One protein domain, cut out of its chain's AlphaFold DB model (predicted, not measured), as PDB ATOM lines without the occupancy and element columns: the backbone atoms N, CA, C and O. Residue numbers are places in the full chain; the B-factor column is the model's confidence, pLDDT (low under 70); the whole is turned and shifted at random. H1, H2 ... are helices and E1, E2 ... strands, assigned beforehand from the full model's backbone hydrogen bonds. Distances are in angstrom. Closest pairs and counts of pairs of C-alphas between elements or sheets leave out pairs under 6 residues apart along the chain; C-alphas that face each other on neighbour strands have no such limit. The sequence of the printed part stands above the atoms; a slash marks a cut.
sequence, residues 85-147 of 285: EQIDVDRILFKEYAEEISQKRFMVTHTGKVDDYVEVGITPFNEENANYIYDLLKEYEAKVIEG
ATOM      1  N   GLU A  85      -8.919  34.064 -46.052       92.56
ATOM      2  CA  GLU A  85      -9.642  33.214 -45.099       92.56
ATOM      3  C   GLU A  85      -8.776  32.054 -44.601       92.56
ATOM      4  O   GLU A  85      -8.672  31.844 -43.396       92.56
ATOM      5  N   GLN A  86      -8.100  31.337 -45.505       94.00
ATOM      6  CA  GLN A  86      -7.199  30.251 -45.121       94.00
ATOM      7  C   GLN A  86      -6.015  30.771 -44.295       94.00
ATOM      8  O   GLN A  86      -5.659  30.155 -43.297       94.00
ATOM      9  N   ILE A  87      -5.438  31.923 -44.650       93.06
ATOM     10  CA  ILE A  87      -4.338  32.536 -43.884       93.06
ATOM     11  C   ILE A  87      -4.777  32.869 -42.452       93.06
ATOM     12  O   ILE A  87      -4.015  32.678 -41.501       93.06
ATOM     13  N   ASP A  88      -5.995  33.380 -42.289       96.00
ATOM     14  CA  ASP A  88      -6.538  33.702 -40.976       96.00
ATOM     15  C   ASP A  88      -6.834  32.437 -40.158       96.00
ATOM     16  O   ASP A  88      -6.449  32.380 -38.989       96.00
ATOM     17  N   VAL A  89      -7.418  31.403 -40.775       97.00
ATOM     18  CA  VAL A  89      -7.621  30.089 -40.140       97.00
ATOM     19  C   VAL A  89      -6.284  29.479 -39.708       97.00
ATOM     20  O   VAL A  89      -6.153  29.048 -38.563       97.00
ATOM     21  N   ASP A  90      -5.264  29.512 -40.567       96.69
ATOM     22  CA  ASP A  90      -3.930  28.990 -40.257       96.69
ATOM     23  C   ASP A  90      -3.316  29.714 -39.058       96.69
ATOM     24  O   ASP A  90      -2.762  29.088 -38.153       96.69
ATOM     25  N   ARG A  91      -3.440  31.045 -39.017       95.81
ATOM     26  CA  ARG A  91      -2.965  31.846 -37.885       95.81
ATOM     27  C   ARG A  91      -3.678  31.451 -36.590       95.81
ATOM     28  O   ARG A  91      -3.013  31.287 -35.569       95.81
ATOM     29  N   ILE A  92      -4.996  31.278 -36.620       97.81
ATOM     30  CA  ILE A  92      -5.771  30.890 -35.435       97.81
ATOM     31  C   ILE A  92      -5.314  29.513 -34.936       97.81
ATOM     32  O   ILE A  92      -4.928  29.372 -33.776       97.81
ATOM     33  N   LEU A  93      -5.297  28.512 -35.817       97.25
ATOM     34  CA  LEU A  93      -5.069  27.116 -35.444       97.25
ATOM     35  C   LEU A  93      -3.611  26.806 -35.089       97.25
ATOM     36  O   LEU A  93      -3.353  26.124 -34.100       97.25
ATOM     37  N   PHE A  94      -2.650  27.309 -35.867       94.75
ATOM     38  CA  PHE A  94      -1.236  26.951 -35.712       94.75
ATOM     39  C   PHE A  94      -0.425  27.955 -34.895       94.75
ATOM     40  O   PHE A  94       0.729  27.678 -34.570       94.75
ATOM     41  N   LYS A  95      -0.992  29.120 -34.556       91.50
ATOM     42  CA  LYS A  95      -0.275  30.144 -33.786       91.50
ATOM     43  C   LYS A  95      -1.018  30.592 -32.541       91.50
ATOM     44  O   LYS A  95      -0.429  30.581 -31.469       91.50
ATOM     45  N   GLU A  96      -2.271  31.013 -32.668       96.12
ATOM     46  CA  GLU A  96      -3.004  31.585 -31.531       96.12
ATOM     47  C   GLU A  96      -3.475  30.506 -30.543       96.12
ATOM     48  O   GLU A  96      -3.346  30.699 -29.338       96.12
ATOM     49  N   TYR A  97      -3.942  29.357 -31.044       97.56
ATOM     50  CA  TYR A  97      -4.528  28.278 -30.234       97.56
ATOM     51  C   TYR A  97      -3.745  26.960 -30.267       97.56
ATOM     52  O   TYR A  97      -4.207  25.963 -29.712       97.56
ATOM     53  N   ALA A  98      -2.552  26.934 -30.867       93.69
ATOM     54  CA  ALA A  98      -1.758  25.709 -30.996       93.69
ATOM     55  C   ALA A  98      -1.488  25.025 -29.642       93.69
ATOM     56  O   ALA A  98      -1.599  23.804 -29.523       93.69
ATOM     57  N   GLU A  99      -1.186  25.810 -28.604       91.00
ATOM     58  CA  GLU A  99      -0.935  25.287 -27.259       91.00
ATOM     59  C   GLU A  99      -2.205  24.688 -26.630       91.00
ATOM     60  O   GLU A  99      -2.167  23.585 -26.091       91.00
ATOM     61  N   GLU A 100      -3.347  25.372 -26.740       96.00
ATOM     62  CA  GLU A 100      -4.617  24.896 -26.174       96.00
ATOM     63  C   GLU A 100      -5.125  23.633 -26.888       96.00
ATOM     64  O   GLU A 100      -5.586  22.690 -26.239       96.00
ATOM     65  N   ILE A 101      -4.979  23.577 -28.217       96.44
ATOM     66  CA  ILE A 101      -5.260  22.386 -29.029       96.44
ATOM     67  C   ILE A 101      -4.406  21.206 -28.544       96.44
ATOM     68  O   ILE A 101      -4.940  20.133 -28.256       96.44
ATOM     69  N   SER A 102      -3.100  21.425 -28.357       90.38
ATOM     70  CA  SER A 102      -2.178  20.403 -27.849       90.38
ATOM     71  C   SER A 102      -2.563  19.915 -26.445       90.38
ATOM     72  O   SER A 102      -2.634  18.709 -26.195       90.38
ATOM     73  N   GLN A 103      -2.931  20.826 -25.535       92.44
ATOM     74  CA  GLN A 103      -3.406  20.481 -24.185       92.44
ATOM     75  C   GLN A 103      -4.678  19.618 -24.200       92.44
ATOM     76  O   GLN A 103      -4.883  18.793 -23.304       92.44
ATOM     77  N   LYS A 104      -5.519  19.759 -25.230       94.94
ATOM     78  CA  LYS A 104      -6.707  18.923 -25.467       94.94
ATOM     79  C   LYS A 104      -6.390  17.558 -26.086       94.94
ATOM     80  O   LYS A 104      -7.306  16.774 -26.318       94.94
ATOM     81  N   ARG A 105      -5.106  17.228 -26.271       94.12
ATOM     82  CA  ARG A 105      -4.602  15.924 -26.739       94.12
ATOM     83  C   ARG A 105      -5.082  15.548 -28.143       94.12
ATOM     84  O   ARG A 105      -5.321  14.374 -28.427       94.12
ATOM     85  N   PHE A 106      -5.202  16.539 -29.018       95.38
ATOM     86  CA  PHE A 106      -5.378  16.346 -30.452       95.38
ATOM     87  C   PHE A 106      -4.563  17.392 -31.215       95.38
ATOM     88  O   PHE A 106      -3.992  18.299 -30.615       95.38
ATOM     89  N   MET A 107      -4.475  17.256 -32.533       95.62
ATOM     90  CA  MET A 107      -3.763  18.213 -33.375       95.62
ATOM     91  C   MET A 107      -4.501  18.500 -34.673       95.62
ATOM     92  O   MET A 107      -5.286  17.679 -35.153       95.62
ATOM     93  N   VAL A 108      -4.185  19.651 -35.261       96.88
ATOM     94  CA  VAL A 108      -4.544  19.993 -36.637       96.88
ATOM     95  C   VAL A 108      -3.442  19.470 -37.556       96.88
ATOM     96  O   VAL A 108      -2.279  19.829 -37.407       96.88
ATOM     97  N   THR A 109      -3.807  18.596 -38.487       95.25
ATOM     98  CA  THR A 109      -2.885  17.971 -39.451       95.25
ATOM     99  C   THR A 109      -2.691  18.805 -40.709       95.25
ATOM    100  O   THR A 109      -1.594  18.830 -41.255       95.25
ATOM    101  N   HIS A 110      -3.749  19.469 -41.177       95.19
ATOM    102  CA  HIS A 110      -3.720  20.309 -42.367       95.19
ATOM    103  C   HIS A 110      -4.909  21.271 -42.394       95.19
ATOM    104  O   HIS A 110      -5.927  21.057 -41.729       95.19
ATOM    105  N   THR A 111      -4.766  22.299 -43.219       96.44
ATOM    106  CA  THR A 111      -5.809  23.246 -43.604       96.44
ATOM    107  C   THR A 111      -5.762  23.438 -45.117       96.44
ATOM    108  O   THR A 111      -4.684  23.475 -45.718       96.44
ATOM    109  N   GLY A 112      -6.918  23.558 -45.763       94.56
ATOM    110  CA  GLY A 112      -6.985  23.743 -47.213       94.56
ATOM    111  C   GLY A 112      -8.271  24.423 -47.648       94.56
ATOM    112  O   GLY A 112      -9.340  24.085 -47.156       94.56
ATOM    113  N   LYS A 113      -8.198  25.383 -48.576       94.94
ATOM    114  CA  LYS A 113      -9.409  25.933 -49.200       94.94
ATOM    115  C   LYS A 113      -9.996  24.893 -50.161       94.94
ATOM    116  O   LYS A 113      -9.309  24.450 -51.079       94.94
ATOM    117  N   VAL A 114     -11.259  24.531 -49.956       93.75
ATOM    118  CA  VAL A 114     -12.026  23.639 -50.832       93.75
ATOM    119  C   VAL A 114     -13.313  24.361 -51.199       93.75
ATOM    120  O   VAL A 114     -14.143  24.622 -50.335       93.75
ATOM    121  N   ASP A 115     -13.456  24.711 -52.478       94.19
ATOM    122  CA  ASP A 115     -14.583  25.490 -52.995       94.19
ATOM    123  C   ASP A 115     -14.840  26.776 -52.177       94.19
ATOM    124  O   ASP A 115     -14.046  27.721 -52.227       94.19
ATOM    125  N   ASP A 116     -15.938  26.821 -51.424       95.44
ATOM    126  CA  ASP A 116     -16.387  27.947 -50.605       95.44
ATOM    127  C   ASP A 116     -15.970  27.857 -49.130       95.44
ATOM    128  O   ASP A 116     -16.028  28.867 -48.433       95.44
ATOM    129  N   TYR A 117     -15.400  26.742 -48.670       96.62
ATOM    130  CA  TYR A 117     -15.041  26.535 -47.264       96.62
ATOM    131  C   TYR A 117     -13.546  26.252 -47.051       96.62
ATOM    132  O   TYR A 117     -12.787  25.987 -47.985       96.62
ATOM    133  N   VAL A 118     -13.090  26.335 -45.800       97.06
ATOM    134  CA  VAL A 118     -11.758  25.876 -45.377       97.06
ATOM    135  C   VAL A 118     -11.887  24.507 -44.713       97.06
ATOM    136  O   VAL A 118     -12.540  24.348 -43.683       97.06
ATOM    137  N   GLU A 119     -11.290  23.493 -45.320       97.88
ATOM    138  CA  GLU A 119     -11.157  22.162 -44.747       97.88
ATOM    139  C   GLU A 119     -10.083  22.163 -43.659       97.88
ATOM    140  O   GLU A 119      -9.002  22.722 -43.850       97.88
ATOM    141  N   VAL A 120     -10.380  21.544 -42.518       98.25
ATOM    142  CA  VAL A 120      -9.465  21.421 -41.379       98.25
ATOM    143  C   VAL A 120      -9.402  19.957 -40.960       98.25
ATOM    144  O   VAL A 120     -10.363  19.420 -40.407       98.25
ATOM    145  N   GLY A 121      -8.273  19.298 -41.205       97.75
ATOM    146  CA  GLY A 121      -8.073  17.911 -40.792       97.75
ATOM    147  C   GLY A 121      -7.532  17.809 -39.375       97.75
ATOM    148  O   GLY A 121      -6.488  18.393 -39.084       97.75
ATOM    149  N   ILE A 122      -8.164  17.012 -38.512       97.75
ATOM    150  CA  ILE A 122      -7.727  16.814 -37.117       97.75
ATOM    151  C   ILE A 122      -7.473  15.348 -36.752       97.75
ATOM    152  O   ILE A 122      -8.133  14.446 -37.265       97.75
ATOM    153  N   THR A 123      -6.568  15.111 -35.799       95.50
ATOM    154  CA  THR A 123      -6.260  13.766 -35.285       95.50
ATOM    155  C   THR A 123      -6.063  13.784 -33.760       95.50
ATOM    156  O   THR A 123      -5.261  14.583 -33.276       95.50
ATOM    157  N   PRO A 124      -6.727  12.901 -32.985       94.94
ATOM    158  CA  PRO A 124      -7.815  12.025 -33.416       94.94
ATOM    159  C   PRO A 124      -9.081  12.822 -33.755       94.94
ATOM    160  O   PRO A 124      -9.397  13.822 -33.101       94.94
ATOM    161  N   PHE A 125      -9.833  12.346 -34.745       96.38
ATOM    162  CA  PHE A 125     -11.142  12.900 -35.068       96.38
ATOM    163  C   PHE A 125     -12.210  12.342 -34.125       96.38
ATOM    164  O   PHE A 125     -12.436  11.135 -34.050       96.38
ATOM    165  N   ASN A 126     -12.874  13.232 -33.397       96.75
ATOM    166  CA  ASN A 126     -14.073  12.936 -32.625       96.75
ATOM    167  C   ASN A 126     -14.938  14.203 -32.518       96.75
ATOM    168  O   ASN A 126     -14.489  15.304 -32.842       96.75
ATOM    169  N   GLU A 127     -16.183  14.039 -32.074       97.88
ATOM    170  CA  GLU A 127     -17.165  15.127 -32.007       97.88
ATOM    171  C   GLU A 127     -16.743  16.259 -31.055       97.88
ATOM    172  O   GLU A 127     -16.950  17.427 -31.366       97.88
ATOM    173  N   GLU A 128     -16.100  15.940 -29.927       98.00
ATOM    174  CA  GLU A 128     -15.626  16.941 -28.963       98.00
ATOM    175  C   GLU A 128     -14.551  17.851 -29.577       98.00
ATOM    176  O   GLU A 128     -14.660  19.075 -29.514       98.00
ATOM    177  N   ASN A 129     -13.552  17.256 -30.234       97.94
ATOM    178  CA  ASN A 129     -12.470  17.984 -30.891       97.94
ATOM    179  C   ASN A 129     -12.988  18.803 -32.078       97.94
ATOM    180  O   ASN A 129     -12.598  19.957 -32.249       97.94
ATOM    181  N   ALA A 130     -13.890  18.232 -32.881       98.44
ATOM    182  CA  ALA A 130     -14.474  18.935 -34.018       98.44
ATOM    183  C   ALA A 130     -15.300  20.149 -33.570       98.44
ATOM    184  O   ALA A 130     -15.113  21.240 -34.103       98.44
ATOM    185  N   ASN A 131     -16.150  19.988 -32.551       98.56
ATOM    186  CA  ASN A 131     -16.938  21.087 -31.989       98.56
ATOM    187  C   ASN A 131     -16.052  22.199 -31.430       98.56
ATOM    188  O   ASN A 131     -16.336  23.371 -31.651       98.56
ATOM    189  N   TYR A 132     -14.944  21.846 -30.781       98.44
ATOM    190  CA  TYR A 132     -13.987  22.842 -30.317       98.44
ATOM    191  C   TYR A 132     -13.389  23.663 -31.474       98.44
ATOM    192  O   TYR A 132     -13.324  24.887 -31.384       98.44
ATOM    193  N   ILE A 133     -13.015  23.025 -32.589       98.44
ATOM    194  CA  ILE A 133     -12.543  23.748 -33.782       98.44
ATOM    195  C   ILE A 133     -13.652  24.616 -34.393       98.44
ATOM    196  O   ILE A 133     -13.386  25.754 -34.773       98.44
ATOM    197  N   TYR A 134     -14.898  24.134 -34.444       98.38
ATOM    198  CA  TYR A 134     -16.033  24.943 -34.902       98.38
ATOM    199  C   TYR A 134     -16.261  26.183 -34.030       98.38
ATOM    200  O   TYR A 134     -16.517  27.261 -34.562       98.38
ATOM    201  N   ASP A 135     -16.122  26.059 -32.711       98.44
ATOM    202  CA  ASP A 135     -16.256  27.187 -31.788       98.44
ATOM    203  C   ASP A 135     -15.149  28.234 -31.999       98.44
ATOM    204  O   ASP A 135     -15.428  29.439 -31.972       98.44
ATOM    205  N   LEU A 136     -13.909  27.791 -32.253       98.19
ATOM    206  CA  LEU A 136     -12.786  28.675 -32.593       98.19
ATOM    207  C   LEU A 136     -13.006  29.394 -33.928       98.19
ATOM    208  O   LEU A 136     -12.702  30.580 -34.051       98.19
ATOM    209  N   LEU A 137     -13.549  28.686 -34.919       97.88
ATOM    210  CA  LEU A 137     -13.704  29.163 -36.292       97.88
ATOM    211  C   LEU A 137     -15.127  29.625 -36.619       97.88
ATOM    212  O   LEU A 137     -15.485  29.701 -37.786       97.88
ATOM    213  N   LYS A 138     -15.941  29.979 -35.619       97.44
ATOM    214  CA  LYS A 138     -17.359  30.360 -35.791       97.44
ATOM    215  C   LYS A 138     -17.619  31.501 -36.791       97.44
ATOM    216  O   LYS A 138     -18.754  31.694 -37.217       97.44
ATOM    217  N   GLU A 139     -16.599  32.308 -37.083       97.38
ATOM    218  CA  GLU A 139     -16.656  33.434 -38.025       97.38
ATOM    219  C   GLU A 139     -16.252  33.036 -39.456       97.38
ATOM    220  O   GLU A 139     -16.355  33.853 -40.367       97.38
ATOM    221  N   TYR A 140     -15.828  31.787 -39.657       96.94
ATOM    222  CA  TYR A 140     -15.339  31.243 -40.917       96.94
ATOM    223  C   TYR A 140     -16.207  30.068 -41.369       96.94
ATOM    224  O   TYR A 140     -16.699  29.273 -40.567       96.94
ATOM    225  N   GLU A 141     -16.361  29.920 -42.682       96.94
ATOM    226  CA  GLU A 141     -16.974  28.731 -43.259       96.94
ATOM    227  C   GLU A 141     -15.937  27.601 -43.279       96.94
ATOM    228  O   GLU A 141     -15.093  27.521 -44.171       96.94
ATOM    229  N   ALA A 142     -15.949  26.765 -42.239       97.50
ATOM    230  CA  ALA A 142     -14.997  25.675 -42.063       97.50
ATOM    231  C   ALA A 142     -15.685  24.306 -42.063       97.50
ATOM    232  O   ALA A 142     -16.818  24.154 -41.601       97.50
ATOM    233  N   LYS A 143     -14.970  23.282 -42.526       98.31
ATOM    234  CA  LYS A 143     -15.388  21.881 -42.433       98.31
ATOM    235  C   LYS A 143     -14.287  21.076 -41.768       98.31
ATOM    236  O   LYS A 143     -13.195  20.941 -42.312       98.31
ATOM    237  N   VAL A 144     -14.589  20.527 -40.598       98.31
ATOM    238  CA  VAL A 144     -13.637  19.700 -39.862       98.31
ATOM    239  C   VAL A 144     -13.776  18.255 -40.325       98.31
ATOM    240  O   VAL A 144     -14.882  17.711 -40.348       98.31
ATOM    241  N   ILE A 145     -12.663  17.637 -40.699       97.88
ATOM    242  CA  ILE A 145     -12.611  16.251 -41.169       97.88
ATOM    243  C   ILE A 145     -11.549  15.455 -40.411       97.88
ATOM    244  O   ILE A 145     -10.735  16.012 -39.668       97.88
ATOM    245  N   GLU A 146     -11.555  14.136 -40.598       97.38
ATOM    246  CA  GLU A 146     -10.479  13.293 -40.095       97.38
ATOM    247  C   GLU A 146      -9.175  13.613 -40.823       97.38
ATOM    248  O   GLU A 146      -9.062  13.509 -42.043       97.38
ATOM    249  N   GLY A 147      -8.201  14.065 -40.042       93.62
ATOM    250  CA  GLY A 147      -6.853  14.324 -40.488       93.62
ATOM    251  C   GLY A 147      -6.032  13.046 -40.477       93.62
ATOM    252  O   GLY A 147      -6.098  12.254 -39.533       93.62
TER     253      GLY A 147
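AT A GLANCE: This is residues 85 to 147 of the 285 residues of an uncharacterized protein of Alkaliphilus metalliredigens (strain QYMF) (UniProt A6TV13). A small, strongly twisted sheet of three strands has two helices, H1 and H3, over one face and its other face bare. H1 runs along the strands and H3 slants across them, while the short helix H2 follows H1 near one end of the domain and only grazes the sheet. The printed part has 63 residues, with three named helices and three named strands in the order H1, H2, E1, E2, H3, E3; the sheet runs E1, E2, E3 and is mixed, and the class is mixed, helices and strands. The whole is compact, with a radius of gyration of the C-alphas of 10.3 A, and spans 30 by 21 by 18 A.

HOW THE PARTS SIT: In the sheet, the inner strand E2, residues 117 to 123, has the edge strands E1, residues 107 to 114, and E3, residues 142 to 146, as neighbours. E1 and E2 form an antiparallel hairpin, their directions 159 degrees apart, with N 109 and O 121 within hydrogen-bond range at 2.8 A. E2 and E3 are parallel at 31 degrees, with N 143 and O 118 within hydrogen-bond range at 2.9 A. The sheet is only just strongly twisted, its C-alphas lying up to 4.2 A off the best plane. H1, residues 85 to 96, is on the sheet at a height of 9.6 A, over E1 and E2, and runs along the strands, at 1 degrees to E1 on the local plane. The closest C-alphas of H1 and E1, those of Gln 86 and Lys 113, are 6.3 A apart. H3, residues 127 to 136, is on the same face at a height of 8.7 A, over E2, and runs slantwise to the strands, at 46 degrees to E2 on the local plane. The closest C-alphas of H3 and E3, those of Ala 130 and Val 144, are 6.0 A apart. E2, H3 and E3 make a strand-helix-strand unit, two parallel neighbour strands with a helix between, and its crossover is right-handed. H1 and H3 together with the sheet make two layers, helices on one face of a sheet. H1 and H3 are close but not clearly touching, the C-alphas of Ile 92 and Leu 136 being closest at 7.9 A. H2, residues 98 to 103, only grazes the sheet with residues 98 to 102, and it is apart from H3. In H1, H2 and H3 every O i to N i+4 pair is within hydrogen-bond range.

IN THESE COORDINATES: E1 is 20.1 A from first to last C-alpha, E2 19.6 A and E3 13.3 A. H1 is 15.2 A long, H3 14.3 A and H2 8.7 A. H1 begins at C-alpha 85 (-9.642, 33.214, -45.099), E1 begins at C-alpha 107 (-3.763, 18.213, -33.375), and E3 ends at C-alpha 146 (-10.479, 13.293, -40.095).

THE WHOLE: The two C-alphas farthest apart, those of Gln 103 and Asp 115, are 31.3 A apart. The printed part has no cut, and the five links between its elements are tight. The mean pLDDT of the printed part is 96.2, and no printed residue is under 70.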